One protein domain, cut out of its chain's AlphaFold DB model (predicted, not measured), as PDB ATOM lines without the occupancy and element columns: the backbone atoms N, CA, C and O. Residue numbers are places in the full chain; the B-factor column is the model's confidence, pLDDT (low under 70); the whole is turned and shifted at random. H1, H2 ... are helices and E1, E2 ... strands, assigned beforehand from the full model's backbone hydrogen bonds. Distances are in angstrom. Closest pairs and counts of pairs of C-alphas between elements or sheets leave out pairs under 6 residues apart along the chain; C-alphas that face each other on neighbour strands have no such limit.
ATOM      1  N   ASP A  16     -12.120  19.559 -22.530       93.00
ATOM      2  CA  ASP A  16     -12.178  18.200 -21.979       93.00
ATOM      3  C   ASP A  16     -12.127  18.126 -20.444       93.00
ATOM      4  O   ASP A  16     -12.336  17.050 -19.880       93.00
ATOM      5  N   THR A  17     -11.935  19.245 -19.748       94.19
ATOM      6  CA  THR A  17     -11.885  19.274 -18.276       94.19
ATOM      7  C   THR A  17     -13.237  19.647 -17.672       94.19
ATOM      8  O   THR A  17     -13.577  20.827 -17.634       94.19
ATOM      9  N   PRO A  18     -14.046  18.698 -17.183       93.38
ATOM     10  CA  PRO A  18     -15.385  18.989 -16.671       93.38
ATOM     11  C   PRO A  18     -15.347  19.872 -15.414       93.38
ATOM     12  O   PRO A  18     -14.357  19.886 -14.685       93.38
ATOM     13  N   ASP A  19     -16.439  20.588 -15.143       93.56
ATOM     14  CA  ASP A  19     -16.624  21.285 -13.866       93.56
ATOM     15  C   ASP A  19     -16.675  20.268 -12.713       93.56
ATOM     16  O   ASP A  19     -17.268  19.192 -12.842       93.56
ATOM     17  N   GLU A  20     -16.062  20.597 -11.578       95.19
ATOM     18  CA  GLU A  20     -15.862  19.633 -10.491       95.19
ATOM     19  C   GLU A  20     -17.183  19.080  -9.941       95.19
ATOM     20  O   GLU A  20     -17.342  17.869  -9.780       95.19
ATOM     21  N   ASP A  21     -18.171  19.952  -9.732       94.88
ATOM     22  CA  ASP A  21     -19.492  19.568  -9.223       94.88
ATOM     23  C   ASP A  21     -20.239  18.650 -10.190       94.88
ATOM     24  O   ASP A  21     -21.009  17.785  -9.768       94.88
ATOM     25  N   MET A  22     -19.977  18.783 -11.492       95.62
ATOM     26  CA  MET A  22     -20.542  17.891 -12.497       95.62
ATOM     27  C   MET A  22     -19.925  16.497 -12.425       95.62
ATOM     28  O   MET A  22     -20.639  15.506 -12.577       95.62
ATOM     29  N   VAL A  23     -18.620  16.398 -12.148       97.25
ATOM     30  CA  VAL A  23     -17.959  15.109 -11.895       97.25
ATOM     31  C   VAL A  23     -18.526  14.471 -10.631       97.25
ATOM     32  O   VAL A  23     -18.949  13.318 -10.684       97.25
ATOM     33  N   ARG A  24     -18.592  15.222  -9.522       97.56
ATOM     34  CA  ARG A  24     -19.138  14.739  -8.242       97.56
ATOM     35  C   ARG A  24     -20.578  14.243  -8.409       97.56
ATOM     36  O   ARG A  24     -20.867  13.105  -8.053       97.56
ATOM     37  N   GLY A  25     -21.435  15.048  -9.040       97.12
ATOM     38  CA  GLY A  25     -22.828  14.694  -9.310       97.12
ATOM     39  C   GLY A  25     -22.983  13.502 -10.258       97.12
ATOM     40  O   GLY A  25     -23.873  12.676 -10.062       97.12
ATOM     41  N   CYS A  26     -22.105  13.363 -11.258       97.50
ATOM     42  CA  CYS A  26     -22.116  12.202 -12.147       97.50
ATOM     43  C   CYS A  26     -21.740  10.919 -11.399       97.50
ATOM     44  O   CYS A  26     -22.372   9.887 -11.615       97.50
ATOM     45  N   ILE A  27     -20.749  10.984 -10.503       96.69
ATOM     46  CA  ILE A  27     -20.365   9.859  -9.643       96.69
ATOM     47  C   ILE A  27     -21.527   9.481  -8.720       96.69
ATOM     48  O   ILE A  27     -21.875   8.307  -8.663       96.69
ATOM     49  N   ASP A  28     -22.163  10.455  -8.063       96.06
ATOM     50  CA  ASP A  28     -23.337  10.210  -7.212       96.06
ATOM     51  C   ASP A  28     -24.455   9.498  -7.965       96.06
ATOM     52  O   ASP A  28     -24.956   8.467  -7.524       96.06
ATOM     53  N   TYR A  29     -24.793  10.002  -9.150       96.31
ATOM     54  CA  TYR A  29     -25.816   9.397  -9.990       96.31
ATOM     55  C   TYR A  29     -25.493   7.955 -10.383       96.31
ATOM     56  O   TYR A  29     -26.397   7.125 -10.441       96.31
ATOM     57  N   LEU A  30     -24.225   7.649 -10.670       94.75
ATOM     58  CA  LEU A  30     -23.792   6.297 -11.026       94.75
ATOM     59  C   LEU A  30     -23.807   5.346  -9.822       94.75
ATOM     60  O   LEU A  30     -24.117   4.173  -9.999       94.75
ATOM     61  N   LEU A  31     -23.483   5.838  -8.625       91.62
ATOM     62  CA  LEU A  31     -23.479   5.047  -7.390       91.62
ATOM     63  C   LEU A  31     -24.887   4.750  -6.856       91.62
ATOM     64  O   LEU A  31     -25.064   3.747  -6.172       91.62
ATOM     65  N   ASP A  32     -25.875   5.583  -7.186       93.38
ATOM     66  CA  ASP A  32     -27.288   5.388  -6.822       93.38
ATOM     67  C   ASP A  32     -28.012   4.356  -7.717       93.38
ATOM     68  O   ASP A  32     -29.174   4.020  -7.497       93.38
ATOM     69  N   GLN A  33     -27.344   3.840  -8.755       92.56
ATOM     70  CA  GLN A  33     -27.933   2.839  -9.645       92.56
ATOM     71  C   GLN A  33     -28.036   1.453  -8.989       92.56
ATOM     72  O   GLN A  33     -27.317   1.111  -8.049       92.56
ATOM     73  N   GLU A  34     -28.907   0.606  -9.546       90.88
ATOM     74  CA  GLU A  34     -29.006  -0.803  -9.159       90.88
ATOM     75  C   GLU A  34     -27.685  -1.568  -9.376       90.88
ATOM     76  O   GLU A  34     -26.833  -1.177 -10.177       90.88
ATOM     77  N   HIS A  35     -27.538  -2.725  -8.715       90.50
ATOM     78  CA  HIS A  35     -26.317  -3.541  -8.789       90.50
ATOM     79  C   HIS A  35     -25.897  -3.889 -10.227       90.50
ATOM     80  O   HIS A  35     -24.705  -3.954 -10.519       90.50
ATOM     81  N   PHE A  36     -26.858  -4.081 -11.134       91.69
ATOM     82  CA  PHE A  36     -26.623  -4.125 -12.574       91.69
ATOM     83  C   PHE A  36     -27.343  -2.952 -13.217       91.69
ATOM     84  O   PHE A  36     -28.555  -2.820 -13.082       91.69
ATOM     85  N   PHE A  37     -26.615  -2.139 -13.972       92.62
ATOM     86  CA  PHE A  37     -27.197  -0.978 -14.624       92.62
ATOM     87  C   PHE A  37     -26.596  -0.761 -16.006       92.62
ATOM     88  O   PHE A  37     -25.604  -1.376 -16.408       92.62
ATOM     89  N   SER A  38     -27.221   0.125 -16.773       92.19
ATOM     90  CA  SER A  38     -26.667   0.573 -18.043       92.19
ATOM     91  C   SER A  38     -26.860   2.061 -18.221       92.19
ATOM     92  O   SER A  38     -27.883   2.614 -17.818       92.19
ATOM     93  N   CYS A  39     -25.911   2.709 -18.882       92.62
ATOM     94  CA  CYS A  39     -25.967   4.139 -19.138       92.62
ATOM     95  C   CYS A  39     -25.648   4.459 -20.599       92.62
ATOM     96  O   CYS A  39     -24.886   3.760 -21.273       92.62
ATOM     97  N   SER A  40     -26.243   5.538 -21.105       92.44
ATOM     98  CA  SER A  40     -25.823   6.154 -22.359       92.44
ATOM     99  C   SER A  40     -24.818   7.258 -22.061       92.44
ATOM    100  O   SER A  40     -25.073   8.158 -21.260       92.44
ATOM    101  N   VAL A  41     -23.692   7.232 -22.771       94.00
ATOM    102  CA  VAL A  41     -22.653   8.269 -22.685       94.00
ATOM    103  C   VAL A  41     -23.225   9.655 -23.005       94.00
ATOM    104  O   VAL A  41     -22.854  10.644 -22.378       94.00
ATOM    105  N   TYR A  42     -24.157   9.733 -23.959       91.88
ATOM    106  CA  TYR A  42     -24.801  10.990 -24.338       91.88
ATOM    107  C   TYR A  42     -25.806  11.472 -23.289       91.88
ATOM    108  O   TYR A  42     -25.914  12.675 -23.068       91.88
ATOM    109  N   GLU A  43     -26.539  10.562 -22.640       92.31
ATOM    110  CA  GLU A  43     -27.469  10.920 -21.557       92.31
ATOM    111  C   GLU A  43     -26.700  11.500 -20.371       92.31
ATOM    112  O   GLU A  43     -26.999  12.612 -19.942       92.31
ATOM    113  N   LEU A  44     -25.646  10.806 -19.920       95.75
ATOM    114  CA  LEU A  44     -24.761  11.288 -18.858       95.75
ATOM    115  C   LEU A  44     -24.130  12.634 -19.218       95.75
ATOM    116  O   LEU A  44     -24.151  13.561 -18.412       95.75
ATOM    117  N   GLY A  45     -23.633  12.774 -20.450       95.69
ATOM    118  CA  GLY A  45     -23.046  14.031 -20.901       95.69
ATOM    119  C   GLY A  45     -24.037  15.195 -20.879       95.69
ATOM    120  O   GLY A  45     -23.687  16.291 -20.461       95.69
ATOM    121  N   ASN A  46     -25.296  14.967 -21.257       93.75
ATOM    122  CA  ASN A  46     -26.336  15.998 -21.204       93.75
ATOM    123  C   ASN A  46     -26.798  16.331 -19.777       93.75
ATOM    124  O   ASN A  46     -27.171  17.477 -19.513       93.75
ATOM    125  N   LEU A  47     -26.826  15.342 -18.882       94.62
ATOM    126  CA  LEU A  47     -27.221  15.525 -17.483       94.62
ATOM    127  C   LEU A  47     -26.186  16.365 -16.729       94.62
ATOM    128  O   LEU A  47     -26.544  17.370 -16.108       94.62
ATOM    129  N   PHE A  48     -24.913  15.996 -16.868       96.19
ATOM    130  CA  PHE A  48     -23.799  16.573 -16.115       96.19
ATOM    131  C   PHE A  48     -22.964  17.569 -16.927       96.19
ATOM    132  O   PHE A  48     -21.933  18.016 -16.468       96.19
ATOM    133  N   ASP A  49     -23.370  17.940 -18.141       95.69
ATOM    134  CA  ASP A  49     -22.594  18.851 -19.003       95.69
ATOM    135  C   ASP A  49     -21.138  18.391 -19.264       95.69
ATOM    136  O   ASP A  49     -20.215  19.189 -19.405       95.69
ATOM    137  N   ILE A  50     -20.928  17.073 -19.346       95.75
ATOM    138  CA  ILE A  50     -19.616  16.449 -19.569       95.75
ATOM    139  C   ILE A  50     -19.524  15.962 -21.019       95.75
ATOM    140  O   ILE A  50     -20.402  15.250 -21.511       95.75
ATOM    141  N   ARG A  51     -18.445  16.296 -21.740       94.50
ATOM    142  CA  ARG A  51     -18.268  15.837 -23.130       94.50
ATOM    143  C   ARG A  51     -18.225  14.297 -23.205       94.50
ATOM    144  O   ARG A  51     -17.651  13.657 -22.325       94.50
ATOM    145  N   PRO A  52     -18.750  13.663 -24.272       93.38
ATOM    146  CA  PRO A  52     -18.848  12.199 -24.358       93.38
ATOM    147  C   PRO A  52     -17.542  11.420 -24.118       93.38
ATOM    148  O   PRO A  52     -17.558  10.361 -23.491       93.38
ATOM    149  N   LEU A  53     -16.400  11.922 -24.599       93.88
ATOM    150  CA  LEU A  53     -15.096  11.274 -24.376       93.88
ATOM    151  C   LEU A  53     -14.654  11.353 -22.908       93.88
ATOM    152  O   LEU A  53     -14.077  10.406 -22.372       93.88
ATOM    153  N   VAL A  54     -14.986  12.453 -22.244       96.19
ATOM    154  CA  VAL A  54     -14.700  12.690 -20.829       96.19
ATOM    155  C   VAL A  54     -15.589  11.804 -19.953       96.19
ATOM    156  O   VAL A  54     -15.085  11.186 -19.022       96.19
ATOM    157  N   VAL A  55     -16.867  11.612 -20.313       97.56
ATOM    158  CA  VAL A  55     -17.751  10.629 -19.655       97.56
ATOM    159  C   VAL A  55     -17.160   9.219 -19.734       97.56
ATOM    160  O   VAL A  55     -17.084   8.524 -18.725       97.56
ATOM    161  N   LYS A  56     -16.690   8.787 -20.914       96.38
ATOM    162  CA  LYS A  56     -16.021   7.478 -21.056       96.38
ATOM    163  C   LYS A  56     -14.765   7.377 -20.187       96.38
ATOM    164  O   LYS A  56     -14.518   6.328 -19.596       96.38
ATOM    165  N   THR A  57     -13.997   8.463 -20.097       97.00
ATOM    166  CA  THR A  57     -12.813   8.541 -19.229       97.00
ATOM    167  C   THR A  57     -13.205   8.385 -17.758       97.00
ATOM    168  O   THR A  57     -12.601   7.577 -17.061       97.00
ATOM    169  N   LEU A  58     -14.255   9.076 -17.299       97.88
ATOM    170  CA  LEU A  58     -14.769   8.964 -15.931       97.88
ATOM    171  C   LEU A  58     -15.228   7.534 -15.609       97.88
ATOM    172  O   LEU A  58     -14.831   6.987 -14.585       97.88
ATOM    173  N   LEU A  59     -15.995   6.901 -16.504       97.38
ATOM    174  CA  LEU A  59     -16.417   5.503 -16.348       97.38
ATOM    175  C   LEU A  59     -15.216   4.550 -16.256       97.38
ATOM    176  O   LEU A  59     -15.206   3.646 -15.427       97.38
ATOM    177  N   THR A  60     -14.179   4.787 -17.064       96.81
ATOM    178  CA  THR A  60     -12.935   4.003 -17.019       96.81
ATOM    179  C   THR A  60     -12.206   4.200 -15.693       96.81
ATOM    180  O   THR A  60     -11.718   3.238 -15.110       96.81
ATOM    181  N   TYR A  61     -12.133   5.431 -15.180       97.12
ATOM    182  CA  TYR A  61     -11.527   5.684 -13.876       97.12
ATOM    183  C   TYR A  61     -12.293   4.998 -12.746       97.12
ATOM    184  O   TYR A  61     -11.659   4.377 -11.904       97.12
ATOM    185  N   LEU A  62     -13.626   5.040 -12.752       96.50
ATOM    186  CA  LEU A  62     -14.440   4.309 -11.776       96.50
ATOM    187  C   LEU A  62     -14.196   2.793 -11.842       96.50
ATOM    188  O   LEU A  62     -14.144   2.135 -10.806       96.50
ATOM    189  N   GLU A  63     -13.998   2.235 -13.038       95.88
ATOM    190  CA  GLU A  63     -13.630   0.824 -13.198       95.88
ATOM    191  C   GLU A  63     -12.226   0.513 -12.652       95.88
ATOM    192  O   GLU A  63     -12.045  -0.482 -11.952       95.88
ATOM    193  N   LEU A  64     -11.243   1.387 -12.895       95.50
ATOM    194  CA  LEU A  64      -9.880   1.245 -12.359       95.50
ATOM    195  C   LEU A  64      -9.812   1.382 -10.833       95.50
ATOM    196  O   LEU A  64      -8.966   0.753 -10.205       95.50
ATOM    197  N   GLU A  65     -10.684   2.198 -10.243       95.00
ATOM    198  CA  GLU A  65     -10.824   2.340  -8.789       95.00
ATOM    199  C   GLU A  65     -11.654   1.202  -8.168       95.00
ATOM    200  O   GLU A  65     -11.861   1.178  -6.960       95.00
ATOM    201  N   GLY A  66     -12.123   0.241  -8.972       93.88
ATOM    202  CA  GLY A  66     -12.858  -0.921  -8.476       93.88
ATOM    203  C   GLY A  66     -14.277  -0.603  -8.008       93.88
ATOM    204  O   GLY A  66     -14.818  -1.343  -7.198       93.88
ATOM    205  N   VAL A  67     -14.893   0.464  -8.524       94.81
ATOM    206  CA  VAL A  67     -16.257   0.894  -8.169       94.81
ATOM    207  C   VAL A  67     -17.300   0.169  -9.017       94.81
ATOM    208  O   VAL A  67     -18.340  -0.279  -8.537       94.81
ATOM    209  N   ILE A  68     -17.014   0.044 -10.311       95.56
ATOM    210  CA  ILE A  68     -17.884  -0.593 -11.298       95.56
ATOM    211  C   ILE A  68     -17.067  -1.549 -12.159       95.56
ATOM    212  O   ILE A  68     -15.847  -1.450 -12.237       95.56
ATOM    213  N   ASP A 161     -18.771  -4.418  -4.806       82.00
ATOM    214  CA  ASP A 161     -18.942  -4.170  -3.377       82.00
ATOM    215  C   ASP A 161     -17.868  -3.183  -2.917       82.00
ATOM    216  O   ASP A 161     -16.684  -3.508  -2.846       82.00
ATOM    217  N   ALA A 162     -18.313  -1.962  -2.630       72.00
ATOM    218  CA  ALA A 162     -17.464  -0.846  -2.246       72.00
ATOM    219  C   ALA A 162     -16.797  -1.043  -0.873       72.00
ATOM    220  O   ALA A 162     -15.861  -0.318  -0.558       72.00
ATOM    221  N   GLY A 163     -17.244  -2.010  -0.059       77.38
ATOM    222  CA  GLY A 163     -16.715  -2.240   1.289       77.38
ATOM    223  C   GLY A 163     -16.670  -0.947   2.111       77.38
ATOM    224  O   GLY A 163     -17.651  -0.207   2.146       77.38
ATOM    225  N   ASP A 164     -15.507  -0.658   2.700       82.81
ATOM    226  CA  ASP A 164     -15.218   0.568   3.462       82.81
ATOM    227  C   ASP A 164     -14.667   1.718   2.586       82.81
ATOM    228  O   ASP A 164     -13.949   2.594   3.073       82.81
ATOM    229  N   MET A 165     -14.925   1.711   1.273       88.69
ATOM    230  CA  MET A 165     -14.416   2.742   0.366       88.69
ATOM    231  C   MET A 165     -14.940   4.128   0.753       88.69
ATOM    232  O   MET A 165     -16.143   4.387   0.791       88.69
ATOM    233  N   ASP A 166     -14.003   5.050   0.960       94.25
ATOM    234  CA  ASP A 166     -14.286   6.457   1.212       94.25
ATOM    235  C   ASP A 166     -14.729   7.147  -0.090       94.25
ATOM    236  O   ASP A 166     -13.918   7.579  -0.915       94.25
ATOM    237  N   ILE A 167     -16.048   7.207  -0.298       92.94
ATOM    238  CA  ILE A 167     -16.670   7.831  -1.473       92.94
ATOM    239  C   ILE A 167     -16.311   9.324  -1.599       92.94
ATOM    240  O   ILE A 167     -15.963   9.741  -2.709       92.94
ATOM    241  N   PRO A 168     -16.355  10.147  -0.531       95.38
ATOM    242  CA  PRO A 168     -15.811  11.503  -0.576       95.38
ATOM    243  C   PRO A 168     -14.371  11.568  -1.103       95.38
ATOM    244  O   PRO A 168     -14.105  12.318  -2.044       95.38
ATOM    245  N   ALA A 169     -13.456  10.747  -0.579       96.75
ATOM    246  CA  ALA A 169     -12.064  10.743  -1.033       96.75
ATOM    247  C   ALA A 169     -11.918  10.290  -2.497       96.75
ATOM    248  O   ALA A 169     -11.114  10.854  -3.246       96.75
ATOM    249  N   LEU A 170     -12.711   9.307  -2.938       95.94
ATOM    250  CA  LEU A 170     -12.758   8.869  -4.334       95.94
ATOM    251  C   LEU A 170     -13.171  10.014  -5.268       95.94
ATOM    252  O   LEU A 170     -12.538  10.216  -6.305       95.94
ATOM    253  N   LYS A 171     -14.218  10.768  -4.917       97.00
ATOM    254  CA  LYS A 171     -14.689  11.898  -5.729       97.00
ATOM    255  C   LYS A 171     -13.601  12.946  -5.906       97.00
ATOM    256  O   LYS A 171     -13.308  13.313  -7.043       97.00
ATOM    257  N   GLU A 172     -12.957  13.360  -4.816       97.75
ATOM    258  CA  GLU A 172     -11.863  14.334  -4.879       97.75
ATOM    259  C   GLU A 172     -10.688  13.804  -5.702       97.75
ATOM    260  O   GLU A 172     -10.160  14.505  -6.565       97.75
ATOM    261  N   LYS A 173     -10.331  12.526  -5.534       97.44
ATOM    262  CA  LYS A 173      -9.304  11.875  -6.354       97.44
ATOM    263  C   LYS A 173      -9.634  11.947  -7.848       97.44
ATOM    264  O   LYS A 173      -8.748  12.238  -8.653       97.44
ATOM    265  N   LEU A 174     -10.881  11.676  -8.240       97.50
ATOM    266  CA  LEU A 174     -11.292  11.695  -9.646       97.50
ATOM    267  C   LEU A 174     -11.389  13.112 -10.219       97.50
ATOM    268  O   LEU A 174     -10.963  13.317 -11.356       97.50
ATOM    269  N   VAL A 175     -11.852  14.091  -9.438       97.75
ATOM    270  CA  VAL A 175     -11.798  15.517  -9.803       97.75
ATOM    271  C   VAL A 175     -10.348  15.946 -10.051       97.75
ATOM    272  O   VAL A 175     -10.020  16.426 -11.139       97.75
ATOM    273  N   HIS A 176      -9.442  15.664  -9.109       97.12
ATOM    274  CA  HIS A 176      -8.024  15.996  -9.247       97.12
ATOM    275  C   HIS A 176      -7.352  15.305 -10.438       97.12
ATOM    276  O   HIS A 176      -6.452  15.884 -11.045       97.12
ATOM    277  N   ARG A 177      -7.780  14.096 -10.829       97.12
ATOM    278  CA  ARG A 177      -7.271  13.447 -12.051       97.12
ATOM    279  C   ARG A 177      -7.586  14.251 -13.314       97.12
ATOM    280  O   ARG A 177      -6.752  14.262 -14.217       97.12
ATOM    281  N   PHE A 178      -8.752  14.896 -13.404       96.94
ATOM    282  CA  PHE A 178      -9.088  15.746 -14.551       96.94
ATOM    283  C   PHE A 178      -8.305  17.059 -14.536       96.94
ATOM    284  O   PHE A 178      -7.747  17.422 -15.567       96.94
ATOM    285  N   ILE A 179      -8.182  17.707 -13.375       95.25
ATOM    286  CA  ILE A 179      -7.389  18.938 -13.220       95.25
ATOM    287  C   ILE A 179      -5.925  18.681 -13.590       95.25
ATOM    288  O   ILE A 179      -5.366  19.352 -14.450       95.25
ATOM    289  N   ARG A 180      -5.320  17.625 -13.038       96.25
ATOM    290  CA  ARG A 180      -3.932  17.264 -13.345       96.25
ATOM    291  C   ARG A 180      -3.733  16.909 -14.820       96.25
ATOM    292  O   ARG A 180      -2.654  17.110 -15.370       96.25
ATOM    293  N   ARG A 181      -4.746  16.326 -15.467       95.38
ATOM    294  CA  ARG A 181      -4.694  16.051 -16.907       95.38
ATOM    295  C   ARG A 181      -4.665  17.350 -17.708       95.38
ATOM    296  O   ARG A 181      -3.820  17.455 -18.587       95.38
ATOM    297  N   GLU A 182      -5.523  18.312 -17.371       95.62
ATOM    298  CA  GLU A 182      -5.509  19.655 -17.963       95.62
ATOM    299  C   GLU A 182      -4.122  20.293 -17.844       95.62
ATOM    300  O   GLU A 182      -3.527  20.658 -18.852       95.62
ATOM    301  N   GLU A 183      -3.571  20.341 -16.629       96.00
ATOM    302  CA  GLU A 183      -2.249  20.917 -16.351       96.00
ATOM    303  C   GLU A 183      -1.138  20.244 -17.169       96.00
ATOM    304  O   GLU A 183      -0.311  20.923 -17.775       96.00
ATOM    305  N   ASN A 184      -1.127  18.908 -17.229       96.00
ATOM    306  CA  ASN A 184      -0.127  18.161 -17.993       96.00
ATOM    307  C   ASN A 184      -0.248  18.397 -19.503       96.00
ATOM    308  O   ASN A 184       0.770  18.502 -20.189       96.00
TER     309      ASN A 184
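Overview. This is residues 16 to 68 and 161 to 184 of the 309 residues of the protein "RecQ family ATP-dependent DNA helicase" of Desulfobulbaceae bacterium (UniProt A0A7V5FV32). Four helices cluster at crossed angles, with H1 and H3 in the middle, H2 at one side of them and the long helix H4 at the other. Between H1 and H2 the chain swings out through a lone extended strand, E1, at the edge of the cluster. The printed part has 77 residues, with four named helices and one named strand in the order H1, E1, H2, H3, H4, and the class is mostly helix. It is compact, with a radius of gyration of the C-alphas of 11.9 A, and rounded, spanning 32 by 25 by 19 A.

Along the chain. H1, residues 20 to 31, begins at C-alpha 20 at (-15.862, 19.633, -10.491) and is 16.7 A long from first to last C-alpha. E1, residues 36 to 39, is 10.6 A long. H2 is residues 41 to 48, 10.7 A long. H3, residues 52 to 64, begins at C-alpha 52 at (-18.848, 12.199, -24.358) and is 18.6 A long. H4, residues 167 to 184, is the longest helix at 25.6 A and ends at C-alpha 184 at (-0.127, 18.161, -17.993).

Arrangement. H1 touches H2 with residues 22 to 26 alone, and the closest C-alphas are those of Met 22 and Phe 48, 5.0 A apart. Their lines stand at a steep tilt of 58 degrees, opposite ways. H1 also touches H4, which takes part with residues 171 to 175 alone; the closest C-alphas, of Glu 20 and Val 175, are 5.8 A apart. Here the tilt is steep at 45 degrees, opposite ways. H1 and H3 are near each other, with 11 pairs of C-alphas within 10 A. E1 pairs with no named strand, is apart from H1, H3 and H4, and meets H2 only through their link. H3 touches H2 with residues 52 to 56 alone, about perpendicular at 86 degrees, with the closest C-alphas, of Val 41 and Pro 52, 5.7 A apart. H3 and H4 are close but not clearly touching, and their closest C-alphas, of Tyr 61 and Leu 174, are 7.4 A apart. H2 and H4 are apart. In H1, H2, H3 and H4 every O i to N i+4 pair is within hydrogen-bond range.

Size, cuts and confidence. The two C-alphas farthest apart are those of Glu 34 and Asn 184, at 35.7 A. Residues 69 to 160 are not printed, and C-alphas 68 and 161 are 8.8 A apart across this cut. The links H1 to E1, E1 to H2 and H2 to H3 are tight, while H3 to H4 is the link across the cut. The mean pLDDT of the printed part is 94.2, and no printed residue is under 70.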